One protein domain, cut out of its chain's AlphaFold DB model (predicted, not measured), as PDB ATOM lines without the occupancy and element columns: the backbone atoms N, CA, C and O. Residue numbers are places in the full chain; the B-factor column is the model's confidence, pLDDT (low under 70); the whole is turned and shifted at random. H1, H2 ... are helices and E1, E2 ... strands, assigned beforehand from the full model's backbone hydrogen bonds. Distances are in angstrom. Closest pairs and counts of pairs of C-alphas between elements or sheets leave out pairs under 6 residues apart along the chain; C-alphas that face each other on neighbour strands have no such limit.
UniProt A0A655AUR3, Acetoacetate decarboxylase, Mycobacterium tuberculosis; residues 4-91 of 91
ATOM      1  N   GLY A   4      -3.096 -61.061 -48.439       94.44
ATOM      2  CA  GLY A   4      -2.862 -60.554 -49.786       94.44
ATOM      3  C   GLY A   4      -4.180 -60.425 -50.526       94.44
ATOM      4  O   GLY A   4      -5.073 -61.255 -50.349       94.44
ATOM      5  N   ILE A   5      -4.302 -59.378 -51.336       94.31
ATOM      6  CA  ILE A   5      -5.512 -59.094 -52.101       94.31
ATOM      7  C   ILE A   5      -5.135 -58.936 -53.565       94.31
ATOM      8  O   ILE A   5      -4.302 -58.106 -53.915       94.31
ATOM      9  N   GLU A   6      -5.764 -59.740 -54.410       93.69
ATOM     10  CA  GLU A   6      -5.658 -59.639 -55.862       93.69
ATOM     11  C   GLU A   6      -6.937 -59.002 -56.406       93.69
ATOM     12  O   GLU A   6      -8.040 -59.412 -56.034       93.69
ATOM     13  N   PHE A   7      -6.788 -58.026 -57.302       92.50
ATOM     14  CA  PHE A   7      -7.903 -57.327 -57.933       92.50
ATOM     15  C   PHE A   7      -7.957 -57.626 -59.430       92.50
ATOM     16  O   PHE A   7      -6.956 -57.571 -60.138       92.50
ATOM     17  N   SER A   8      -9.155 -57.911 -59.923       93.12
ATOM     18  CA  SER A   8      -9.473 -57.949 -61.346       93.12
ATOM     19  C   SER A   8      -9.815 -56.547 -61.833       93.12
ATOM     20  O   SER A   8     -10.461 -55.777 -61.124       93.12
ATOM     21  N   THR A   9      -9.459 -56.229 -63.075       92.06
ATOM     22  CA  THR A   9      -9.739 -54.918 -63.672       92.06
ATOM     23  C   THR A   9     -11.236 -54.597 -63.654       92.06
ATOM     24  O   THR A   9     -12.049 -55.387 -64.139       92.06
ATOM     25  N   GLY A  10     -11.609 -53.442 -63.098       94.19
ATOM     26  CA  GLY A  10     -12.986 -52.940 -63.096       94.19
ATOM     27  C   GLY A  10     -13.320 -52.031 -64.279       94.19
ATOM     28  O   GLY A  10     -12.465 -51.731 -65.120       94.19
ATOM     29  N   LEU A  11     -14.566 -51.564 -64.326       96.88
ATOM     30  CA  LEU A  11     -15.033 -50.547 -65.271       96.88
ATOM     31  C   LEU A  11     -14.777 -49.145 -64.706       96.88
ATOM     32  O   LEU A  11     -14.890 -48.981 -63.491       96.88
ATOM     33  N   PRO A  12     -14.423 -48.151 -65.541       96.44
ATOM     34  CA  PRO A  12     -14.237 -46.780 -65.077       96.44
ATOM     35  C   PRO A  12     -15.541 -46.224 -64.493       96.44
ATOM     36  O   PRO A  12     -16.615 -46.430 -65.056       96.44
ATOM     37  N   VAL A  13     -15.430 -45.514 -63.374       95.31
ATOM     38  CA  VAL A  13     -16.546 -44.850 -62.695       95.31
ATOM     39  C   VAL A  13     -16.273 -43.346 -62.679       95.31
ATOM     40  O   VAL A  13     -15.166 -42.954 -62.301       95.31
ATOM     41  N   PRO A  14     -17.240 -42.498 -63.075       93.44
ATOM     42  CA  PRO A  14     -17.093 -41.052 -62.965       93.44
ATOM     43  C   PRO A  14     -16.797 -40.644 -61.521       93.44
ATOM     44  O   PRO A  14     -17.499 -41.060 -60.600       93.44
ATOM     45  N   THR A  15     -15.767 -39.826 -61.326       91.00
ATOM     46  CA  THR A  15     -15.476 -39.222 -60.026       91.00
ATOM     47  C   THR A  15     -15.953 -37.779 -60.001       91.00
ATOM     48  O   THR A  15     -15.992 -37.095 -61.025       91.00
ATOM     49  N   LEU A  16     -16.349 -37.325 -58.815       88.19
ATOM     50  CA  LEU A  16     -16.605 -35.914 -58.560       88.19
ATOM     51  C   LEU A  16     -15.278 -35.190 -58.281       88.19
ATOM     52  O   LEU A  16     -14.228 -35.821 -58.131       88.19
ATOM     53  N   GLY A  17     -15.328 -33.856 -58.235       91.06
ATOM     54  CA  GLY A  17     -14.201 -33.027 -57.802       91.06
ATOM     55  C   GLY A  17     -13.884 -33.207 -56.313       91.06
ATOM     56  O   GLY A  17     -14.176 -34.242 -55.723       91.06
ATOM     57  N   TRP A  18     -13.304 -32.185 -55.685       92.81
ATOM     58  CA  TRP A  18     -13.073 -32.199 -54.239       92.81
ATOM     59  C   TRP A  18     -14.382 -32.410 -53.471       92.81
ATOM     60  O   TRP A  18     -15.395 -31.784 -53.785       92.81
ATOM     61  N   GLN A  19     -14.374 -33.335 -52.513       93.50
ATOM     62  CA  GLN A  19     -15.507 -33.684 -51.659       93.50
ATOM     63  C   GLN A  19     -15.114 -33.506 -50.196       93.50
ATOM     64  O   GLN A  19     -14.039 -33.948 -49.799       93.50
ATOM     65  N   MET A  20     -16.008 -32.917 -49.401       94.56
ATOM     66  CA  MET A  20     -15.864 -32.832 -47.949       94.56
ATOM     67  C   MET A  20     -16.596 -34.002 -47.291       94.56
ATOM     68  O   MET A  20     -17.784 -34.219 -47.537       94.56
ATOM     69  N   LEU A  21     -15.888 -34.765 -46.467       94.19
ATOM     70  CA  LEU A  21     -16.361 -35.985 -45.822       94.19
ATOM     71  C   LEU A  21     -16.001 -35.982 -44.337       94.19
ATOM     72  O   LEU A  21     -15.266 -35.130 -43.843       94.19
ATOM     73  N   LYS A  22     -16.530 -36.970 -43.620       96.12
ATOM     74  CA  LYS A  22     -16.221 -37.223 -42.212       96.12
ATOM     75  C   LYS A  22     -15.516 -38.563 -42.093       96.12
ATOM     76  O   LYS A  22     -15.910 -39.531 -42.745       96.12
ATOM     77  N   THR A  23     -14.470 -38.614 -41.287       95.19
ATOM     78  CA  THR A  23     -13.861 -39.859 -40.822       95.19
ATOM     79  C   THR A  23     -13.809 -39.845 -39.303       95.19
ATOM     80  O   THR A  23     -14.017 -38.806 -38.677       95.19
ATOM     81  N   TYR A  24     -13.551 -40.999 -38.704       96.19
ATOM     82  CA  TYR A  24     -13.567 -41.158 -37.260       96.19
ATOM     83  C   TYR A  24     -12.282 -41.820 -36.792       96.19
ATOM     84  O   TYR A  24     -11.784 -42.757 -37.418       96.19
ATOM     85  N   SER A  25     -11.768 -41.347 -35.665       95.44
ATOM     86  CA  SER A  25     -10.710 -42.021 -34.922       95.44
ATOM     87  C   SER A  25     -11.197 -42.323 -33.510       95.44
ATOM     88  O   SER A  25     -11.991 -41.577 -32.940       95.44
ATOM     89  N   HIS A  26     -10.739 -43.439 -32.948       94.81
ATOM     90  CA  HIS A  26     -11.007 -43.801 -31.561       94.81
ATOM     91  C   HIS A  26      -9.674 -44.092 -30.875       94.81
ATOM     92  O   HIS A  26      -8.991 -45.054 -31.223       94.81
ATOM     93  N   HIS A  27      -9.283 -43.216 -29.950       94.38
ATOM     94  CA  HIS A  27      -8.016 -43.295 -29.224       94.38
ATOM     95  C   HIS A  27      -8.189 -42.707 -27.820       94.38
ATOM     96  O   HIS A  27      -8.889 -41.704 -27.655       94.38
ATOM     97  N   ASP A  28      -7.563 -43.336 -26.822       93.31
ATOM     98  CA  ASP A  28      -7.696 -43.012 -25.390       93.31
ATOM     99  C   ASP A  28      -9.146 -43.001 -24.880       93.31
ATOM    100  O   ASP A  28      -9.527 -42.181 -24.048       93.31
ATOM    101  N   GLY A  29      -9.988 -43.885 -25.421       94.69
ATOM    102  CA  GLY A  29     -11.410 -43.948 -25.070       94.69
ATOM    103  C   GLY A  29     -12.250 -42.784 -25.606       94.69
ATOM    104  O   GLY A  29     -13.441 -42.720 -25.314       94.69
ATOM    105  N   VAL A  30     -11.668 -41.885 -26.406       96.19
ATOM    106  CA  VAL A  30     -12.366 -40.746 -27.013       96.19
ATOM    107  C   VAL A  30     -12.533 -40.980 -28.510       96.19
ATOM    108  O   VAL A  30     -11.553 -41.155 -29.244       96.19
ATOM    109  N   THR A  31     -13.782 -40.935 -28.971       97.69
ATOM    110  CA  THR A  31     -14.111 -40.889 -30.399       97.69
ATOM    111  C   THR A  31     -14.013 -39.451 -30.884       97.69
ATOM    112  O   THR A  31     -14.532 -38.538 -30.248       97.69
ATOM    113  N   ARG A  32     -13.336 -39.236 -32.012       97.75
ATOM    114  CA  ARG A  32     -13.235 -37.926 -32.655       97.75
ATOM    115  C   ARG A  32     -13.771 -38.005 -34.072       97.75
ATOM    116  O   ARG A  32     -13.401 -38.909 -34.821       97.75
ATOM    117  N   GLU A  33     -14.610 -37.048 -34.434       97.81
ATOM    118  CA  GLU A  33     -15.000 -36.789 -35.814       97.81
ATOM    119  C   GLU A  33     -13.973 -35.859 -36.464       97.81
ATOM    120  O   GLU A  33     -13.659 -34.792 -35.937       97.81
ATOM    121  N   ILE A  34     -13.442 -36.268 -37.612       97.69
ATOM    122  CA  ILE A  34     -12.437 -35.528 -38.370       97.69
ATOM    123  C   ILE A  34     -13.046 -35.163 -39.732       97.69
ATOM    124  O   ILE A  34     -13.291 -36.063 -40.548       97.69
ATOM    125  N   PRO A  35     -13.306 -33.872 -40.004       96.56
ATOM    126  CA  PRO A  35     -13.632 -33.428 -41.347       96.56
ATOM    127  C   PRO A  35     -12.405 -33.588 -42.251       96.56
ATOM    128  O   PRO A  35     -11.277 -33.301 -41.844       96.56
ATOM    129  N   TRP A  36     -12.610 -34.055 -43.477       95.94
ATOM    130  CA  TRP A  36     -11.525 -34.235 -44.434       95.94
ATOM    131  C   TRP A  36     -11.981 -33.966 -45.862       95.94
ATOM    132  O   TRP A  36     -13.109 -34.283 -46.245       95.94
ATOM    133  N   GLU A  37     -11.082 -33.387 -46.650       96.50
ATOM    134  CA  GLU A  37     -11.291 -33.161 -48.074       96.50
ATOM    135  C   GLU A  37     -10.615 -34.268 -48.874       96.50
ATOM    136  O   GLU A  37      -9.485 -34.663 -48.574       96.50
ATOM    137  N   MET A  38     -11.297 -34.760 -49.907       95.62
ATOM    138  CA  MET A  38     -10.781 -35.811 -50.776       95.62
ATOM    139  C   MET A  38     -11.042 -35.536 -52.246       95.62
ATOM    140  O   MET A  38     -12.104 -35.037 -52.626       95.62
ATOM    141  N   LYS A  39     -10.119 -35.983 -53.090       95.88
ATOM    142  CA  LYS A  39     -10.307 -36.096 -54.533       95.88
ATOM    143  C   LYS A  39      -9.780 -37.444 -55.002       95.88
ATOM    144  O   LYS A  39      -8.645 -37.820 -54.727       95.88
ATOM    145  N   VAL A  40     -10.613 -38.163 -55.747       96.00
ATOM    146  CA  VAL A  40     -10.279 -39.482 -56.297       96.00
ATOM    147  C   VAL A  40     -10.165 -39.374 -57.811       96.00
ATOM    148  O   VAL A  40     -11.031 -38.789 -58.465       96.00
ATOM    149  N   SER A  41      -9.120 -39.964 -58.392       95.88
ATOM    150  CA  SER A  41      -8.961 -40.054 -59.845       95.88
ATOM    151  C   SER A  41      -8.685 -41.487 -60.307       95.88
ATOM    152  O   SER A  41      -8.129 -42.321 -59.587       95.88
ATOM    153  N   GLY A  42      -9.147 -41.799 -61.522       95.38
ATOM    154  CA  GLY A  42      -9.027 -43.137 -62.103       95.38
ATOM    155  C   GLY A  42      -9.807 -44.216 -61.344       95.38
ATOM    156  O   GLY A  42      -9.347 -45.355 -61.280       95.38
ATOM    157  N   LEU A  43     -10.958 -43.870 -60.754       96.25
ATOM    158  CA  LEU A  43     -11.806 -44.831 -60.051       96.25
ATOM    159  C   LEU A  43     -12.325 -45.898 -61.019       96.25
ATOM    160  O   LEU A  43     -12.835 -45.600 -62.102       96.25
ATOM    161  N   ARG A  44     -12.218 -47.159 -60.608       95.88
ATOM    162  CA  ARG A  44     -12.796 -48.309 -61.300       95.88
ATOM    163  C   ARG A  44     -13.546 -49.176 -60.306       95.88
ATOM    164  O   ARG A  44     -13.042 -49.414 -59.213       95.88
ATOM    165  N   ALA A  45     -14.707 -49.689 -60.695       95.50
ATOM    166  CA  ALA A  45     -15.525 -50.565 -59.862       95.50
ATOM    167  C   ALA A  45     -15.942 -51.834 -60.607       95.50
ATOM    168  O   ALA A  45     -16.021 -51.866 -61.839       95.50
ATOM    169  N   ARG A  46     -16.200 -52.904 -59.851       94.88
ATOM    170  CA  ARG A  46     -16.639 -54.194 -60.387       94.88
ATOM    171  C   ARG A  46     -17.440 -54.992 -59.365       94.88
ATOM    172  O   ARG A  46     -17.061 -55.053 -58.200       94.88
ATOM    173  N   LEU A  47     -18.482 -55.687 -59.822       94.75
ATOM    174  CA  LEU A  47     -19.125 -56.743 -59.036       94.75
ATOM    175  C   LEU A  47     -18.178 -57.946 -58.891       94.75
ATOM    176  O   LEU A  47     -17.707 -58.509 -59.881       94.75
ATOM    177  N   GLY A  48     -17.889 -58.347 -57.658       91.81
ATOM    178  CA  GLY A  48     -16.824 -59.298 -57.359       91.81
ATOM    179  C   GLY A  48     -15.443 -58.717 -57.634       91.81
ATOM    180  O   GLY A  48     -15.197 -57.541 -57.395       91.81
ATOM    181  N   GLY A  49     -14.528 -59.541 -58.142       88.69
ATOM    182  CA  GLY A  49     -13.243 -59.069 -58.662       88.69
ATOM    183  C   GLY A  49     -12.142 -58.839 -57.629       88.69
ATOM    184  O   GLY A  49     -11.054 -58.467 -58.037       88.69
ATOM    185  N   ALA A  50     -12.365 -59.105 -56.340       94.25
ATOM    186  CA  ALA A  50     -11.297 -59.146 -55.341       94.25
ATOM    187  C   ALA A  50     -11.168 -60.551 -54.740       94.25
ATOM    188  O   ALA A  50     -12.169 -61.166 -54.359       94.25
ATOM    189  N   ARG A  51      -9.934 -61.057 -54.642       93.69
ATOM    190  CA  ARG A  51      -9.604 -62.325 -53.983       93.69
ATOM    191  C   ARG A  51      -8.654 -62.065 -52.821       93.69
ATOM    192  O   ARG A  51      -7.488 -61.753 -53.032       93.69
ATOM    193  N   LEU A  52      -9.166 -62.225 -51.603       93.38
ATOM    194  CA  LEU A  52      -8.387 -62.158 -50.369       93.38
ATOM    195  C   LEU A  52      -7.828 -63.547 -50.032       93.38
ATOM    196  O   LEU A  52      -8.573 -64.528 -49.995       93.38
ATOM    197  N   ARG A  53      -6.526 -63.622 -49.763       94.94
ATOM    198  CA  ARG A  53      -5.859 -64.784 -49.165       94.94
ATOM    199  C   ARG A  53      -5.281 -64.382 -47.815       94.94
ATOM    200  O   ARG A  53      -4.672 -63.320 -47.703       94.94
ATOM    201  N   LEU A  54      -5.461 -65.235 -46.817       96.19
ATOM    202  CA  LEU A  54      -4.812 -65.110 -45.513       96.19
ATOM    203  C   LEU A  54      -3.560 -65.995 -45.504       96.19
ATOM    204  O   LEU A  54      -3.563 -67.054 -46.130       96.19
ATOM    205  N   GLY A  55      -2.489 -65.538 -44.859       93.69
ATOM    206  CA  GLY A  55      -1.281 -66.341 -44.633       93.69
ATOM    207  C   GLY A  55      -1.241 -66.936 -43.223       93.69
ATOM    208  O   GLY A  55      -2.226 -66.884 -42.497       93.69
ATOM    209  N   ASP A  56      -0.078 -67.440 -42.805       94.38
ATOM    210  CA  ASP A  56       0.081 -68.139 -41.515       94.38
ATOM    211  C   ASP A  56       0.485 -67.232 -40.334       94.38
ATOM    212  O   ASP A  56       0.806 -67.708 -39.244       94.38
ATOM    213  N   HIS A  57       0.500 -65.909 -40.523       94.75
ATOM    214  CA  HIS A  57       0.856 -64.970 -39.455       94.75
ATOM    215  C   HIS A  57      -0.222 -64.937 -38.348       94.75
ATOM    216  O   HIS A  57      -1.404 -65.012 -38.673       94.75
ATOM    217  N   PRO A  58       0.113 -64.722 -37.058       93.75
ATOM    218  CA  PRO A  58      -0.880 -64.589 -35.982       93.75
ATOM    219  C   PRO A  58      -2.032 -63.613 -36.280       93.75
ATOM    220  O   PRO A  58      -3.189 -64.001 -36.160       93.75
ATOM    221  N   TYR A  59      -1.743 -62.410 -36.791       92.31
ATOM    222  CA  TYR A  59      -2.772 -61.454 -37.250       92.31
ATOM    223  C   TYR A  59      -3.711 -61.982 -38.348       92.31
ATOM    224  O   TYR A  59      -4.833 -61.504 -38.487       92.31
ATOM    225  N   ALA A  60      -3.306 -62.989 -39.123       94.69
ATOM    226  CA  ALA A  60      -4.205 -63.624 -40.080       94.69
ATOM    227  C   ALA A  60      -5.333 -64.396 -39.373       94.69
ATOM    228  O   ALA A  60      -6.441 -64.467 -39.898       94.69
ATOM    229  N   LYS A  61      -5.095 -64.913 -38.157       92.56
ATOM    230  CA  LYS A  61      -6.130 -65.555 -37.328       92.56
ATOM    231  C   LYS A  61      -7.164 -64.550 -36.826       92.56
ATOM    232  O   LYS A  61      -8.334 -64.899 -36.727       92.56
ATOM    233  N   GLU A  62      -6.754 -63.311 -36.559       94.25
ATOM    234  CA  GLU A  62      -7.680 -62.226 -36.208       94.25
ATOM    235  C   GLU A  62      -8.555 -61.842 -37.405       94.25
ATOM    236  O   GLU A  62      -9.772 -61.750 -37.292       94.25
ATOM    237  N   LEU A  63      -7.974 -61.719 -38.601       93.50
ATOM    238  CA  LEU A  63      -8.772 -61.520 -39.816       93.50
ATOM    239  C   LEU A  63      -9.732 -62.696 -40.061       93.50
ATOM    240  O   LEU A  63     -10.882 -62.488 -40.457       93.50
ATOM    241  N   ALA A  64      -9.289 -63.927 -39.789       93.06
ATOM    242  CA  ALA A  64     -10.130 -65.113 -39.885       93.06
ATOM    243  C   ALA A  64     -11.272 -65.120 -38.857       93.06
ATOM    244  O   ALA A  64     -12.382 -65.529 -39.196       93.06
ATOM    245  N   SER A  65     -11.054 -64.619 -37.635       94.56
ATOM    246  CA  SER A  65     -12.107 -64.514 -36.615       94.56
ATOM    247  C   SER A  65     -13.167 -63.463 -36.966       94.56
ATOM    248  O   SER A  65     -14.336 -63.644 -36.632       94.56
ATOM    249  N   LEU A  66     -12.810 -62.437 -37.749       92.94
ATOM    250  CA  LEU A  66     -13.762 -61.516 -38.395       92.94
ATOM    251  C   LEU A  66     -14.527 -62.165 -39.573       92.94
ATOM    252  O   LEU A  66     -15.381 -61.544 -40.214       92.94
ATOM    253  N   GLY A  67     -14.240 -63.435 -39.866       91.19
ATOM    254  CA  GLY A  67     -14.899 -64.253 -40.875       91.19
ATOM    255  C   GLY A  67     -14.274 -64.169 -42.263       91.19
ATOM    256  O   GLY A  67     -14.919 -64.596 -43.219       91.19
ATOM    257  N   LEU A  68     -13.074 -63.603 -42.413       92.56
ATOM    258  CA  LEU A  68     -12.360 -63.559 -43.692       92.56
ATOM    259  C   LEU A  68     -11.606 -64.881 -43.974       92.56
ATOM    260  O   LEU A  68     -11.239 -65.588 -43.041       92.56
ATOM    261  N   PRO A  69     -11.331 -65.219 -45.250       88.62
ATOM    262  CA  PRO A  69     -11.755 -64.513 -46.453       88.62
ATOM    263  C   PRO A  69     -13.225 -64.789 -46.798       88.62
ATOM    264  O   PRO A  69     -13.660 -65.935 -46.868       88.62
ATOM    265  N   LYS A  70     -13.983 -63.727 -47.098       88.62
ATOM    266  CA  LYS A  70     -15.322 -63.831 -47.702       88.62
ATOM    267  C   LYS A  70     -15.264 -63.474 -49.177       88.62
ATOM    268  O   LYS A  70     -14.366 -62.764 -49.632       88.62
ATOM    269  N   ARG A  71     -16.261 -63.939 -49.931       88.94
ATOM    270  CA  ARG A  71     -16.463 -63.501 -51.313       88.94
ATOM    271  C   ARG A  71     -16.758 -61.999 -51.319       88.94
ATOM    272  O   ARG A  71     -17.767 -61.572 -50.765       88.94
ATOM    273  N   ALA A  72     -15.905 -61.215 -51.973       91.12
ATOM    274  CA  ALA A  72     -16.197 -59.814 -52.239       91.12
ATOM    275  C   ALA A  72     -17.396 -59.726 -53.195       91.12
ATOM    276  O   ALA A  72     -17.381 -60.346 -54.258       91.12
ATOM    277  N   LEU A  73     -18.439 -58.985 -52.818       93.81
ATOM    278  CA  LEU A  73     -19.586 -58.713 -53.695       93.81
ATOM    279  C   LEU A  73     -19.311 -57.532 -54.632       93.81
ATOM    280  O   LEU A  73     -19.791 -57.514 -55.761       93.81
ATOM    281  N   LEU A  74     -18.485 -56.588 -54.185       93.88
ATOM    282  CA  LEU A  74     -18.047 -55.412 -54.923       93.88
ATOM    283  C   LEU A  74     -16.558 -55.184 -54.646       93.88
ATOM    284  O   LEU A  74     -16.099 -55.385 -53.522       93.88
ATOM    285  N   SER A  75     -15.822 -54.744 -55.657       94.56
ATOM    286  CA  SER A  75     -14.473 -54.206 -55.514       94.56
ATOM    287  C   SER A  75     -14.364 -52.860 -56.218       94.56
ATOM    288  O   SER A  75     -15.037 -52.605 -57.220       94.56
ATOM    289  N   GLN A  76     -13.523 -51.990 -55.665       94.38
ATOM    290  CA  GLN A  76     -13.197 -50.694 -56.239       94.38
ATOM    291  C   GLN A  76     -11.694 -50.449 -56.112       94.38
ATOM    292  O   GLN A  76     -11.076 -50.867 -55.134       94.38
ATOM    293  N   SER A  77     -11.118 -49.778 -57.102       94.00
ATOM    294  CA  SER A  77      -9.715 -49.360 -57.125       94.00
ATOM    295  C   SER A  77      -9.621 -47.933 -57.646       94.00
ATOM    296  O   SER A  77     -10.315 -47.601 -58.607       94.00
ATOM    297  N   ALA A  78      -8.739 -47.119 -57.078       94.88
ATOM    298  CA  ALA A  78      -8.427 -45.783 -57.573       94.88
ATOM    299  C   ALA A  78      -6.976 -45.731 -58.059       94.88
ATOM    300  O   ALA A  78      -6.117 -46.407 -57.497       94.88
ATOM    301  N   ALA A  79      -6.710 -44.934 -59.096       95.44
ATOM    302  CA  ALA A  79      -5.345 -44.689 -59.555       95.44
ATOM    303  C   ALA A  79      -4.619 -43.706 -58.627       95.44
ATOM    304  O   ALA A  79      -3.436 -43.882 -58.362       95.44
ATOM    305  N   ASN A  80      -5.336 -42.698 -58.121       95.75
ATOM    306  CA  ASN A  80      -4.822 -41.758 -57.134       95.75
ATOM    307  C   ASN A  80      -5.925 -41.302 -56.171       95.75
ATOM    308  O   ASN A  80      -7.099 -41.198 -56.546       95.75
ATOM    309  N   VAL A  81      -5.515 -40.999 -54.941       95.12
ATOM    310  CA  VAL A  81      -6.351 -40.388 -53.908       95.12
ATOM    311  C   VAL A  81      -5.553 -39.253 -53.281       95.12
ATOM    312  O   VAL A  81      -4.512 -39.485 -52.674       95.12
ATOM    313  N   GLU A  82      -6.043 -38.030 -53.437       96.19
ATOM    314  CA  GLU A  82      -5.531 -36.851 -52.740       96.19
ATOM    315  C   GLU A  82      -6.451 -36.578 -51.556       96.19
ATOM    316  O   GLU A  82      -7.673 -36.550 -51.721       96.19
ATOM    317  N   MET A  83      -5.881 -36.416 -50.362       95.38
ATOM    318  CA  MET A  83      -6.665 -36.198 -49.152       95.38
ATOM    319  C   MET A  83      -5.935 -35.334 -48.131       95.38
ATOM    320  O   MET A  83      -4.729 -35.489 -47.936       95.38
ATOM    321  N   THR A  84      -6.700 -34.487 -47.445       96.12
ATOM    322  CA  THR A  84      -6.235 -33.673 -46.318       96.12
ATOM    323  C   THR A  84      -7.203 -33.841 -45.156       96.12
ATOM    324  O   THR A  84      -8.408 -33.644 -45.312       96.12
ATOM    325  N   PHE A  85      -6.674 -34.195 -43.987       95.62
ATOM    326  CA  PHE A  85      -7.443 -34.333 -42.752       95.62
ATOM    327  C   PHE A  85      -7.352 -33.044 -41.937       95.62
ATOM    328  O   PHE A  85      -6.255 -32.523 -41.739       95.62
ATOM    329  N   GLY A  86      -8.498 -32.540 -41.482       94.56
ATOM    330  CA  GLY A  86      -8.562 -31.442 -40.523       94.56
ATOM    331  C   GLY A  86      -8.404 -31.919 -39.078       94.56
ATOM    332  O   GLY A  86      -8.051 -33.069 -38.810       94.56
ATOM    333  N   ASP A  87      -8.717 -31.030 -38.138       95.31
ATOM    334  CA  ASP A  87      -8.659 -31.337 -36.711       95.31
ATOM    335  C   ASP A  87      -9.809 -32.251 -36.267       95.31
ATOM    336  O   ASP A  87     -10.957 -32.119 -36.698       95.31
ATOM    337  N   GLY A  88      -9.496 -33.190 -35.372       94.75
ATOM    338  CA  GLY A  88     -10.478 -34.093 -34.782       94.75
ATOM    339  C   GLY A  88     -11.222 -33.455 -33.616       94.75
ATOM    340  O   GLY A  88     -10.605 -33.022 -32.644       94.75
ATOM    341  N   HIS A  89     -12.548 -33.485 -33.672       95.19
ATOM    342  CA  HIS A  89     -13.427 -32.942 -32.642       95.19
ATOM    343  C   HIS A  89     -14.064 -34.093 -31.856       95.19
ATOM    344  O   HIS A  89     -14.594 -35.014 -32.479       95.19
ATOM    345  N   PRO A  90     -13.998 -34.092 -30.514       95.19
ATOM    346  CA  PRO A  90     -14.583 -35.159 -29.709       95.19
ATOM    347  C   PRO A  90     -16.104 -35.214 -29.889       95.19
ATOM    348  O   PRO A  90     -16.750 -34.166 -29.976       95.19
ATOM    349  N   ILE A  91     -16.651 -36.431 -29.927       92.19
ATOM    350  CA  ILE A  91     -18.092 -36.713 -30.015       92.19
ATOM    351  C   ILE A  91     -18.536 -37.756 -28.994       92.19
ATOM    352  O   ILE A  91     -17.699 -38.612 -28.615       92.19
TER     353      ILE A  91
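What this domain is: This is residues 4 to 91 of the 91 residues of the protein "Acetoacetate decarboxylase" of Mycobacterium tuberculosis (UniProt A0A655AUR3). The printed part is an open arch, like a horseshoe, made of three small antiparallel sheets that follow one another along the curve, with an empty middle. The long hairpin E2 and E3, with E7 beside E3, makes one leg, E4 with E6 lies in the arch's top, and E1 with E5 makes the other leg, with the short helix H1 at its foot. There are 88 residues with seven named strands and one named helix, in the order E1 E2 E3 E4 E5 H1 E6 E7; the three-strand sheet has the order E2, E3, E7, and the class is mostly strand. The whole is loose, with a radius of gyration of the C-alphas of 16.6 A, and flat, spanning 37 by 37 by 18 A.

Where its parts are: Find C-alpha 4 at (-2.862, -60.554, -49.786), where E1, residues 4 to 7, begins. After a long link, E2 runs through residues 19 to 27 over 25.5 A. E3, residues 30 to 41, measures 33.0 A from C-alpha 30 at (-12.366, -40.746, -27.013) and bends by 53 degrees at residue 37. Next come E4, residues 44 to 47, E5, residues 50 to 54, and H1, residues 58 to 65. E6 holds residues 74 to 77, and E7, residues 80 to 85, runs 16.4 A to C-alpha 85 at (-7.443, -34.333, -42.752).

How they stand to each other: Start in the strongly twisted sheet, where E3 is the inner strand. E2 and E3 form an antiparallel hairpin; look at N 21 and O 36, 2.8 A apart and within hydrogen-bond range. On E3 and E7, also antiparallel, N 39 and O 82 are 2.9 A apart, within that range. Residues 89 to 90 pair with residues 32 to 33 of E3, antiparallel. E4 and E6 are antiparallel, with N 46 and O 75 at 2.9 A, and residues 11 to 12 pair with residues 44 to 45 of E4. E4 runs on into E5 at 79 degrees, and E6 runs on into E7 at 88 degrees, each across a break of 2 residues. E1 and E5 are antiparallel, with N 6 and O 51 at 3.0 A. The closest C-alphas of E5 and E6, those of Ala 50 and Ser 75, are 5.9 A apart. Those of E5 and H1, Leu 54 and Ala 60, are 5.7 A apart. In H1, 3 of 4 O i to N i+4 pairs are within hydrogen-bond range. H1 is apart from E2, E3 and E7.

The domain as a whole: The two C-alphas farthest apart, those of Gly 17 and Asp 56, are 41.3 A apart. The printed part has no cut, and it ends at Ile 91, the chain's last residue. The link from E1 to E2, with 11 residues, is long. The mean pLDDT of the printed part is 94.3, and no printed residue is under 70.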